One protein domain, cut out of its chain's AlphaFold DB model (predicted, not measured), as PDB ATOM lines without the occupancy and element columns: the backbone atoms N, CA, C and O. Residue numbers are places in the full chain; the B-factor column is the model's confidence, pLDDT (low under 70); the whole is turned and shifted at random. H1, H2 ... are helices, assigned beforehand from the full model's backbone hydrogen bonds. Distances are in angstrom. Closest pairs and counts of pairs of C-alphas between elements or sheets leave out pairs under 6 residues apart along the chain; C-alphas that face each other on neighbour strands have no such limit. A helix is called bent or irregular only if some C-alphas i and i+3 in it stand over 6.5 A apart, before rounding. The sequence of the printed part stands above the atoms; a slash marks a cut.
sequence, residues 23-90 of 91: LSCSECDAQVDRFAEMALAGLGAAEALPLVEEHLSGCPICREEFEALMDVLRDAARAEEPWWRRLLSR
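AT A GLANCE: This is residues 23 to 90 of the 91 residues of an uncharacterized protein of Rubrivirga sp. SAORIC476 (UniProt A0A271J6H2). Picture a long helix, H4, with H1 packed beside it, while H3 and the short H2 complete a helical head around the part where H4 begins. At the other end of H4, residues 79 to 85 stick out, of which 79 to 80 belong to H4 and 83 to 85 to the short H5, which sits away from the head. The printed part has 68 residues with five named helices, in the order H1, H2, H3, H4, H5, and no named strand; the class is all helix. The whole is loose, with a radius of gyration of the C-alphas of 14.2 A, and a rod spanning 44 by 21 by 17 A.

HOW THE PARTS SIT: Begin with H4, residues 60 to 80. It touches H1, residues 25 to 40, closest at the C-alphas of Ala 36 and Met 70, 6.3 A apart; they run the same way at a shallow tilt of 34.6 degrees, only just short of steep. H3, residues 50 to 58, touches H4 only at the corner, with H4 residues 62 to 66 alone, closest at the C-alphas of Leu 56 and Arg 63, 4.8 A. H3 also touches H1, closest at the C-alphas of Cys 28 and Val 52, 5.8 A. H2, residues 45 to 48, touches H1 residues 35 to 39 alone, closest at the C-alphas of Met 38 and Ala 45, 5.4 A. H5, residues 83 to 88, touches no helix. Every O i to N i+4 pair is within hydrogen-bond range in H3, H4 and H5, against 9 of 12 in H1; H2 is too short for such a pair.

IN THESE COORDINATES: Find C-alpha 60 at (-32.189, 37.169, 8.700); from there H4 runs 30.4 A to C-alpha 80 at (-3.785, 45.799, 15.426). H1 begins at C-alpha 25, (-28.153, 27.474, 9.216), and spans 21.1 A; it is irregular, with C-alphas 30 and 33 7.4 A apart, and has a kink of 48 degrees near residue 32. H3 spans 12.4 A, H5 9.3 A and H2 5.0 A.

THE WHOLE: Look to Ser 24 and Leu 87 for the C-alphas farthest apart, 44.4 A. The printed part has no cut, and its four links are tight. The mean pLDDT of the printed part is 92.6, and residues 89 to 90 are under 70.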
ATOM      1  N   LEU A  23     -27.918  25.636   1.716       92.19
ATOM      2  CA  LEU A  23     -27.312  25.508   3.037       92.19
ATOM      3  C   LEU A  23     -28.377  25.635   4.124       92.19
ATOM      4  O   LEU A  23     -29.209  26.546   4.118       92.19
ATOM      5  N   SER A  24     -28.289  24.760   5.116       93.44
ATOM      6  CA  SER A  24     -28.911  24.956   6.420       93.44
ATOM      7  C   SER A  24     -28.160  26.008   7.245       93.44
ATOM      8  O   SER A  24     -26.987  26.295   6.998       93.44
ATOM      9  N   CYS A  25     -28.804  26.535   8.293       96.31
ATOM     10  CA  CYS A  25     -28.153  27.474   9.216       96.31
ATOM     11  C   CYS A  25     -26.877  26.876   9.841       96.31
ATOM     12  O   CYS A  25     -25.875  27.567   9.966       96.31
ATOM     13  N   SER A  26     -26.872  25.577  10.171       96.50
ATOM     14  CA  SER A  26     -25.693  24.895  10.725       96.50
ATOM     15  C   SER A  26     -24.545  24.744   9.726       96.50
ATOM     16  O   SER A  26     -23.382  24.799  10.110       96.50
ATOM     17  N   GLU A  27     -24.847  24.538   8.443       96.44
ATOM     18  CA  GLU A  27     -23.809  24.454   7.408       96.44
ATOM     19  C   GLU A  27     -23.276  25.839   7.022       96.44
ATOM     20  O   GLU A  27     -22.120  25.950   6.610       96.44
ATOM     21  N   CYS A  28     -24.104  26.881   7.170       97.12
ATOM     22  CA  CYS A  28     -23.673  28.272   7.093       97.12
ATOM     23  C   CYS A  28     -22.724  28.609   8.250       97.12
ATOM     24  O   CYS A  28     -21.626  29.092   7.998       97.12
ATOM     25  N   ASP A  29     -23.099  28.300   9.495       96.06
ATOM     26  CA  ASP A  29     -22.279  28.548  10.693       96.06
ATOM     27  C   ASP A  29     -20.884  27.903  10.594       96.06
ATOM     28  O   ASP A  29     -19.875  28.525  10.907       96.06
ATOM     29  N   ALA A  30     -20.795  26.699  10.022       96.81
ATOM     30  CA  ALA A  30     -19.525  26.006   9.798       96.81
ATOM     31  C   ALA A  30     -18.592  26.662   8.754       96.81
ATOM     32  O   ALA A  30     -17.470  26.186   8.565       96.81
ATOM     33  N   GLN A  31     -19.061  27.674   8.017       97.19
ATOM     34  CA  GLN A  31     -18.320  28.333   6.932       97.19
ATOM     35  C   GLN A  31     -18.311  29.867   7.028       97.19
ATOM     36  O   GLN A  31     -17.614  30.527   6.247       97.19
ATOM     37  N   VAL A  32     -19.111  30.449   7.929       97.00
ATOM     38  CA  VAL A  32     -19.321  31.901   8.026       97.00
ATOM     39  C   VAL A  32     -18.063  32.634   8.492       97.00
ATOM     40  O   VAL A  32     -17.833  33.769   8.086       97.00
ATOM     41  N   ASP A  33     -17.208  31.967   9.266       96.62
ATOM     42  CA  ASP A  33     -15.883  32.436   9.672       96.62
ATOM     43  C   ASP A  33     -14.990  32.704   8.452       96.62
ATOM     44  O   ASP A  33     -14.522  33.826   8.244       96.62
ATOM     45  N   ARG A  34     -14.848  31.713   7.568       97.06
ATOM     46  CA  ARG A  34     -14.072  31.831   6.330       97.06
ATOM     47  C   ARG A  34     -14.669  32.875   5.392       97.06
ATOM     48  O   ARG A  34     -13.933  33.615   4.737       97.06
ATOM     49  N   PHE A  35     -15.996  32.926   5.301       98.31
ATOM     50  CA  PHE A  35     -16.693  33.947   4.523       98.31
ATOM     51  C   PHE A  35     -16.363  35.358   5.036       98.31
ATOM     52  O   PHE A  35     -15.989  36.230   4.247       98.31
ATOM     53  N   ALA A  36     -16.429  35.563   6.353       98.06
ATOM     54  CA  ALA A  36     -16.145  36.836   7.006       98.06
ATOM     55  C   ALA A  36     -14.686  37.274   6.856       98.06
ATOM     56  O   ALA A  36     -14.433  38.438   6.548       98.06
ATOM     57  N   GLU A  37     -13.723  36.361   6.986       96.62
ATOM     58  CA  GLU A  37     -12.305  36.671   6.772       96.62
ATOM     59  C   GLU A  37     -12.025  37.152   5.343       96.62
ATOM     60  O   GLU A  37     -11.352  38.167   5.142       96.62
ATOM     61  N   MET A  38     -12.575  36.466   4.335       97.81
ATOM     62  CA  MET A  38     -12.441  36.884   2.937       97.81
ATOM     63  C   MET A  38     -13.096  38.246   2.697       97.81
ATOM     64  O   MET A  38     -12.485  39.113   2.070       97.81
ATOM     65  N   ALA A  39     -14.305  38.451   3.226       97.38
ATOM     66  CA  ALA A  39     -15.021  39.717   3.108       97.38
ATOM     67  C   ALA A  39     -14.251  40.869   3.777       97.38
ATOM     68  O   ALA A  39     -14.133  41.953   3.203       97.38
ATOM     69  N   LEU A  40     -13.667  40.633   4.957       96.75
ATOM     70  CA  LEU A  40     -12.823  41.596   5.667       96.75
ATOM     71  C   LEU A  40     -11.559  41.943   4.870       96.75
ATOM     72  O   LEU A  40     -11.170  43.108   4.810       96.75
ATOM     73  N   ALA A  41     -10.944  40.948   4.229       95.56
ATOM     74  CA  ALA A  41      -9.770  41.122   3.379       95.56
ATOM     75  C   ALA A  41     -10.082  41.785   2.019       95.56
ATOM     76  O   ALA A  41      -9.161  42.037   1.240       95.56
ATOM     77  N   GLY A  42     -11.355  42.061   1.713       95.75
ATOM     78  CA  GLY A  42     -11.782  42.584   0.412       95.75
ATOM     79  C   GLY A  42     -11.626  41.575  -0.730       95.75
ATOM     80  O   GLY A  42     -11.534  41.969  -1.892       95.75
ATOM     81  N   LEU A  43     -11.559  40.284  -0.405       95.38
ATOM     82  CA  LEU A  43     -11.580  39.194  -1.373       95.38
ATOM     83  C   LEU A  43     -13.031  38.896  -1.771       95.38
ATOM     84  O   LEU A  43     -13.958  39.144  -1.000       95.38
ATOM     85  N   GLY A  44     -13.226  38.353  -2.975       96.19
ATOM     86  CA  GLY A  44     -14.546  37.991  -3.505       96.19
ATOM     87  C   GLY A  44     -15.188  36.826  -2.748       96.19
ATOM     88  O   GLY A  44     -15.141  35.681  -3.200       96.19
ATOM     89  N   ALA A  45     -15.728  37.101  -1.558       97.19
ATOM     90  CA  ALA A  45     -16.310  36.096  -0.674       97.19
ATOM     91  C   ALA A  45     -17.588  35.488  -1.261       97.19
ATOM     92  O   ALA A  45     -17.764  34.272  -1.208       97.19
ATOM     93  N   ALA A  46     -18.428  36.317  -1.886       96.94
ATOM     94  CA  ALA A  46     -19.646  35.881  -2.562       96.94
ATOM     95  C   ALA A  46     -19.342  34.967  -3.760       96.94
ATOM     96  O   ALA A  46     -20.055  33.999  -4.000       96.94
ATOM     97  N   GLU A  47     -18.258  35.222  -4.492       97.31
ATOM     98  CA  GLU A  47     -17.823  34.373  -5.602       97.31
ATOM     99  C   GLU A  47     -17.190  33.066  -5.113       97.31
ATOM    100  O   GLU A  47     -17.366  32.018  -5.736       97.31
ATOM    101  N   ALA A  48     -16.447  33.114  -4.004       96.56
ATOM    102  CA  ALA A  48     -15.773  31.951  -3.436       96.56
ATOM    103  C   ALA A  48     -16.725  31.009  -2.679       96.56
ATOM    104  O   ALA A  48     -16.501  29.798  -2.661       96.56
ATOM    105  N   LEU A  49     -17.768  31.554  -2.048       96.69
ATOM    106  CA  LEU A  49     -18.747  30.834  -1.229       96.69
ATOM    107  C   LEU A  49     -20.180  31.311  -1.555       96.69
ATOM    108  O   LEU A  49     -20.867  31.870  -0.696       96.69
ATOM    109  N   PRO A  50     -20.668  31.072  -2.788       95.81
ATOM    110  CA  PRO A  50     -21.945  31.615  -3.259       95.81
ATOM    111  C   PRO A  50     -23.158  31.103  -2.478       95.81
ATOM    112  O   PRO A  50     -24.114  31.846  -2.281       95.81
ATOM    113  N   LEU A  51     -23.114  29.862  -1.985       95.50
ATOM    114  CA  LEU A  51     -24.207  29.299  -1.188       95.50
ATOM    115  C   LEU A  51     -24.318  29.957   0.197       95.50
ATOM    116  O   LEU A  51     -25.420  30.078   0.727       95.50
ATOM    117  N   VAL A  52     -23.195  30.410   0.772       96.81
ATOM    118  CA  VAL A  52     -23.201  31.163   2.037       96.81
ATOM    119  C   VAL A  52     -23.831  32.535   1.809       96.81
ATOM    120  O   VAL A  52     -24.736  32.908   2.546       96.81
ATOM    121  N   GLU A  53     -23.442  33.246   0.746       97.12
ATOM    122  CA  GLU A  53     -24.049  34.538   0.382       97.12
ATOM    123  C   GLU A  53     -25.562  34.421   0.129       97.12
ATOM    124  O   GLU A  53     -26.352  35.250   0.592       97.12
ATOM    125  N   GLU A  54     -25.989  33.368  -0.571       95.00
ATOM    126  CA  GLU A  54     -27.409  33.093  -0.792       95.00
ATOM    127  C   GLU A  54     -28.149  32.835   0.526       95.00
ATOM    128  O   GLU A  54     -29.209  33.423   0.763       95.00
ATOM    129  N   HIS A  55     -27.583  32.015   1.418       95.56
ATOM    130  CA  HIS A  55     -28.181  31.743   2.722       95.56
ATOM    131  C   HIS A  55     -28.274  33.009   3.583       95.56
ATOM    132  O   HIS A  55     -29.338  33.296   4.131       95.56
ATOM    133  N   LEU A  56     -27.210  33.815   3.653       96.88
ATOM    134  CA  LEU A  56     -27.199  35.095   4.371       96.88
ATOM    135  C   LEU A  56     -28.195  36.107   3.783       96.88
ATOM    136  O   LEU A  56     -28.711  36.961   4.501       96.88
ATOM    137  N   SER A  57     -28.495  36.020   2.488       95.50
ATOM    138  CA  SER A  57     -29.528  36.845   1.848       95.50
ATOM    139  C   SER A  57     -30.951  36.369   2.167       95.50
ATOM    140  O   SER A  57     -31.887  37.172   2.173       95.50
ATOM    141  N   GLY A  58     -31.132  35.070   2.426       91.25
ATOM    142  CA  GLY A  58     -32.428  34.444   2.701       91.25
ATOM    143  C   GLY A  58     -32.782  34.289   4.186       91.25
ATOM    144  O   GLY A  58     -33.969  34.223   4.517       91.25
ATOM    145  N   CYS A  59     -31.787  34.240   5.076       95.88
ATOM    146  CA  CYS A  59     -31.935  33.990   6.509       95.88
ATOM    147  C   CYS A  59     -31.524  35.223   7.337       95.88
ATOM    148  O   CYS A  59     -30.331  35.470   7.521       95.88
ATOM    149  N   PRO A  60     -32.489  35.980   7.899       94.62
ATOM    150  CA  PRO A  60     -32.189  37.169   8.700       94.62
ATOM    151  C   PRO A  60     -31.347  36.884   9.948       94.62
ATOM    152  O   PRO A  60     -30.571  37.737  10.355       94.62
ATOM    153  N   ILE A  61     -31.488  35.694  10.539       96.62
ATOM    154  CA  ILE A  61     -30.758  35.310  11.754       96.62
ATOM    155  C   ILE A  61     -29.270  35.147  11.435       96.62
ATOM    156  O   ILE A  61     -28.439  35.827  12.024       96.62
ATOM    157  N   CYS A  62     -28.935  34.324  10.437       97.81
ATOM    158  CA  CYS A  62     -27.540  34.134  10.039       97.81
ATOM    159  C   CYS A  62     -26.917  35.431   9.504       97.81
ATOM    160  O   CYS A  62     -25.726  35.666   9.686       97.81
ATOM    161  N   ARG A  63     -27.719  36.306   8.881       98.25
ATOM    162  CA  ARG A  63     -27.284  37.650   8.484       98.25
ATOM    163  C   ARG A  63     -26.868  38.506   9.677       98.25
ATOM    164  O   ARG A  63     -25.809  39.122   9.624       98.25
ATOM    165  N   GLU A  64     -27.686  38.543  10.723       98.19
ATOM    166  CA  GLU A  64     -27.389  39.279  11.955       98.19
ATOM    167  C   GLU A  64     -26.129  38.731  12.638       98.19
ATOM    168  O   GLU A  64     -25.247  39.500  13.016       98.19
ATOM    169  N   GLU A  65     -25.995  37.404  12.724       97.56
ATOM    170  CA  GLU A  65     -24.805  36.742  13.277       97.56
ATOM    171  C   GLU A  65     -23.535  37.086  12.484       97.56
ATOM    172  O   GLU A  65     -22.505  37.431  13.069       97.56
ATOM    173  N   PHE A  66     -23.611  37.066  11.150       98.38
ATOM    174  CA  PHE A  66     -22.516  37.482  10.275       98.38
ATOM    175  C   PHE A  66     -22.139  38.958  10.467       98.38
ATOM    176  O   PHE A  66     -20.956  39.291  10.554       98.38
ATOM    177  N   GLU A  67     -23.121  39.858  10.541       98.31
ATOM    178  CA  GLU A  67     -22.873  41.288  10.750       98.31
ATOM    179  C   GLU A  67     -22.214  41.549  12.113       98.31
ATOM    180  O   GLU A  67     -21.225  42.282  12.177       98.31
ATOM    181  N   ALA A  68     -22.675  40.871  13.169       97.75
ATOM    182  CA  ALA A  68     -22.068  40.935  14.496       97.75
ATOM    183  C   ALA A  68     -20.615  40.428  14.498       97.75
ATOM    184  O   ALA A  68     -19.731  41.067  15.078       97.75
ATOM    185  N   LEU A  69     -20.340  39.314  13.811       97.50
ATOM    186  CA  LEU A  69     -18.979  38.806  13.626       97.50
ATOM    187  C   LEU A  69     -18.097  39.832  12.900       97.50
ATOM    188  O   LEU A  69     -16.983  40.121  13.343       97.50
ATOM    189  N   MET A  70     -18.595  40.424  11.814       98.25
ATOM    190  CA  MET A  70     -17.861  41.427  11.041       98.25
ATOM    191  C   MET A  70     -17.534  42.681  11.850       98.25
ATOM    192  O   MET A  70     -16.456  43.251  11.666       98.25
ATOM    193  N   ASP A  71     -18.421  43.120  12.739       97.88
ATOM    194  CA  ASP A  71     -18.155  44.262  13.614       97.88
ATOM    195  C   ASP A  71     -16.996  43.974  14.575       97.88
ATOM    196  O   ASP A  71     -16.046  44.759  14.644       97.88
ATOM    197  N   VAL A  72     -16.995  42.799  15.213       96.56
ATOM    198  CA  VAL A  72     -15.887  42.361  16.078       96.56
ATOM    199  C   VAL A  72     -14.577  42.252  15.294       96.56
ATOM    200  O   VAL A  72     -13.538  42.732  15.754       96.56
ATOM    201  N   LEU A  73     -14.606  41.667  14.094       96.00
ATOM    202  CA  LEU A  73     -13.417  41.507  13.253       96.00
ATOM    203  C   LEU A  73     -12.838  42.849  12.785       96.00
ATOM    204  O   LEU A  73     -11.620  43.039  12.785       96.00
ATOM    205  N   ARG A  74     -13.690  43.812  12.415       95.44
ATOM    206  CA  ARG A  74     -13.253  45.167  12.036       95.44
ATOM    207  C   ARG A  74     -12.616  45.897  13.211       95.44
ATOM    208  O   ARG A  74     -11.614  46.589  13.018       95.44
ATOM    209  N   ASP A  75     -13.179  45.758  14.406       94.12
ATOM    210  CA  ASP A  75     -12.621  46.360  15.615       94.12
ATOM    211  C   ASP A  75     -11.274  45.729  15.985       94.12
ATOM    212  O   ASP A  75     -10.316  46.455  16.271       94.12
ATOM    213  N   ALA A  76     -11.156  44.403  15.883       91.12
ATOM    214  CA  ALA A  76      -9.893  43.691  16.065       91.12
ATOM    215  C   ALA A  76      -8.823  44.165  15.064       91.12
ATOM    216  O   ALA A  76      -7.726  44.554  15.471       91.12
ATOM    217  N   ALA A  77      -9.159  44.260  13.774       89.19
ATOM    218  CA  ALA A  77      -8.232  44.729  12.741       89.19
ATOM    219  C   ALA A  77      -7.752  46.177  12.983       89.19
ATOM    220  O   ALA A  77      -6.583  46.509  12.774       89.19
ATOM    221  N   ARG A  78      -8.628  47.059  13.483       84.19
ATOM    222  CA  ARG A  78      -8.255  48.432  13.880       84.19
ATOM    223  C   ARG A  78      -7.375  48.465  15.126       84.19
ATOM    224  O   ARG A  78      -6.551  49.371  15.269       84.19
ATOM    225  N   ALA A  79      -7.569  47.536  16.059       83.50
ATOM    226  CA  ALA A  79      -6.752  47.447  17.262       83.50
ATOM    227  C   ALA A  79      -5.302  47.070  16.928       83.50
ATOM    228  O   ALA A  79      -4.389  47.637  17.534       83.50
ATOM    229  N   GLU A  80      -5.102  46.209  15.930       80.75
ATOM    230  CA  GLU A  80      -3.785  45.799  15.426       80.75
ATOM    231  C   GLU A  80      -3.054  46.891  14.626       80.75
ATOM    232  O   GLU A  80      -1.827  46.853  14.502       80.75
ATOM    233  N   GLU A  81      -3.760  47.911  14.122       77.06
ATOM    234  CA  GLU A  81      -3.130  49.005  13.379       77.06
ATOM    235  C   GLU A  81      -2.113  49.778  14.247       77.06
ATOM    236  O   GLU A  81      -2.457  50.282  15.330       77.06
ATOM    237  N   PRO A  82      -0.874  49.982  13.762       80.00
ATOM    238  CA  PRO A  82       0.118  50.771  14.476       80.00
ATOM    239  C   PRO A  82      -0.380  52.185  14.795       80.00
ATOM    240  O   PRO A  82      -1.028  52.843  13.977       80.00
ATOM    241  N   TRP A  83      -0.010  52.701  15.968       80.62
ATOM    242  CA  TRP A  83      -0.446  54.016  16.462       80.62
ATOM    243  C   TRP A  83      -0.201  55.172  15.471       80.62
ATOM    244  O   TRP A  83      -0.974  56.131  15.442       80.62
ATOM    245  N   TRP A  84       0.838  55.085  14.630       79.75
ATOM    246  CA  TRP A  84       1.187  56.128  13.663       79.75
ATOM    247  C   TRP A  84       0.187  56.248  12.503       79.75
ATOM    248  O   TRP A  84      -0.026  57.359  12.018       79.75
ATOM    249  N   ARG A  85      -0.490  55.162  12.093       78.06
ATOM    250  CA  ARG A  85      -1.557  55.229  11.074       78.06
ATOM    251  C   ARG A  85      -2.763  56.016  11.579       78.06
ATOM    252  O   ARG A  85      -3.250  56.901  10.884       78.06
ATOM    253  N   ARG A  86      -3.153  55.793  12.839       72.19
ATOM    254  CA  ARG A  86      -4.270  56.501  13.496       72.19
ATOM    255  C   ARG A  86      -4.029  58.010  13.605       72.19
ATOM    256  O   ARG A  86      -4.976  58.790  13.541       72.19
ATOM    257  N   LEU A  87      -2.770  58.430  13.754       74.62
ATOM    258  CA  LEU A  87      -2.395  59.849  13.765       74.62
ATOM    259  C   LEU A  87      -2.522  60.517  12.390       74.62
ATOM    260  O   LEU A  87      -2.844  61.702  12.326       74.62
ATOM    261  N   LEU A  88      -2.282  59.784  11.301       75.69
ATOM    262  CA  LEU A  88      -2.348  60.320   9.937       75.69
ATOM    263  C   LEU A  88      -3.791  60.472   9.431       75.69
ATOM    264  O   LEU A  88      -4.058  61.384   8.657       75.69
ATOM    265  N   SER A  89      -4.726  59.645   9.909       69.00
ATOM    266  CA  SER A  89      -6.156  59.708   9.554       69.00
ATOM    267  C   SER A  89      -6.931  60.854  10.221       69.00
ATOM    268  O   SER A  89      -8.106  61.045   9.922       69.00
ATOM    269  N   ARG A  90      -6.313  61.584  11.161       66.88
ATOM    270  CA  ARG A  90      -6.948  62.637  11.979       66.88
ATOM    271  C   ARG A  90      -6.593  64.065  11.521       66.88
ATOM    272  O   ARG A  90      -6.755  64.999  12.306       66.88
TER     273      ARG A  90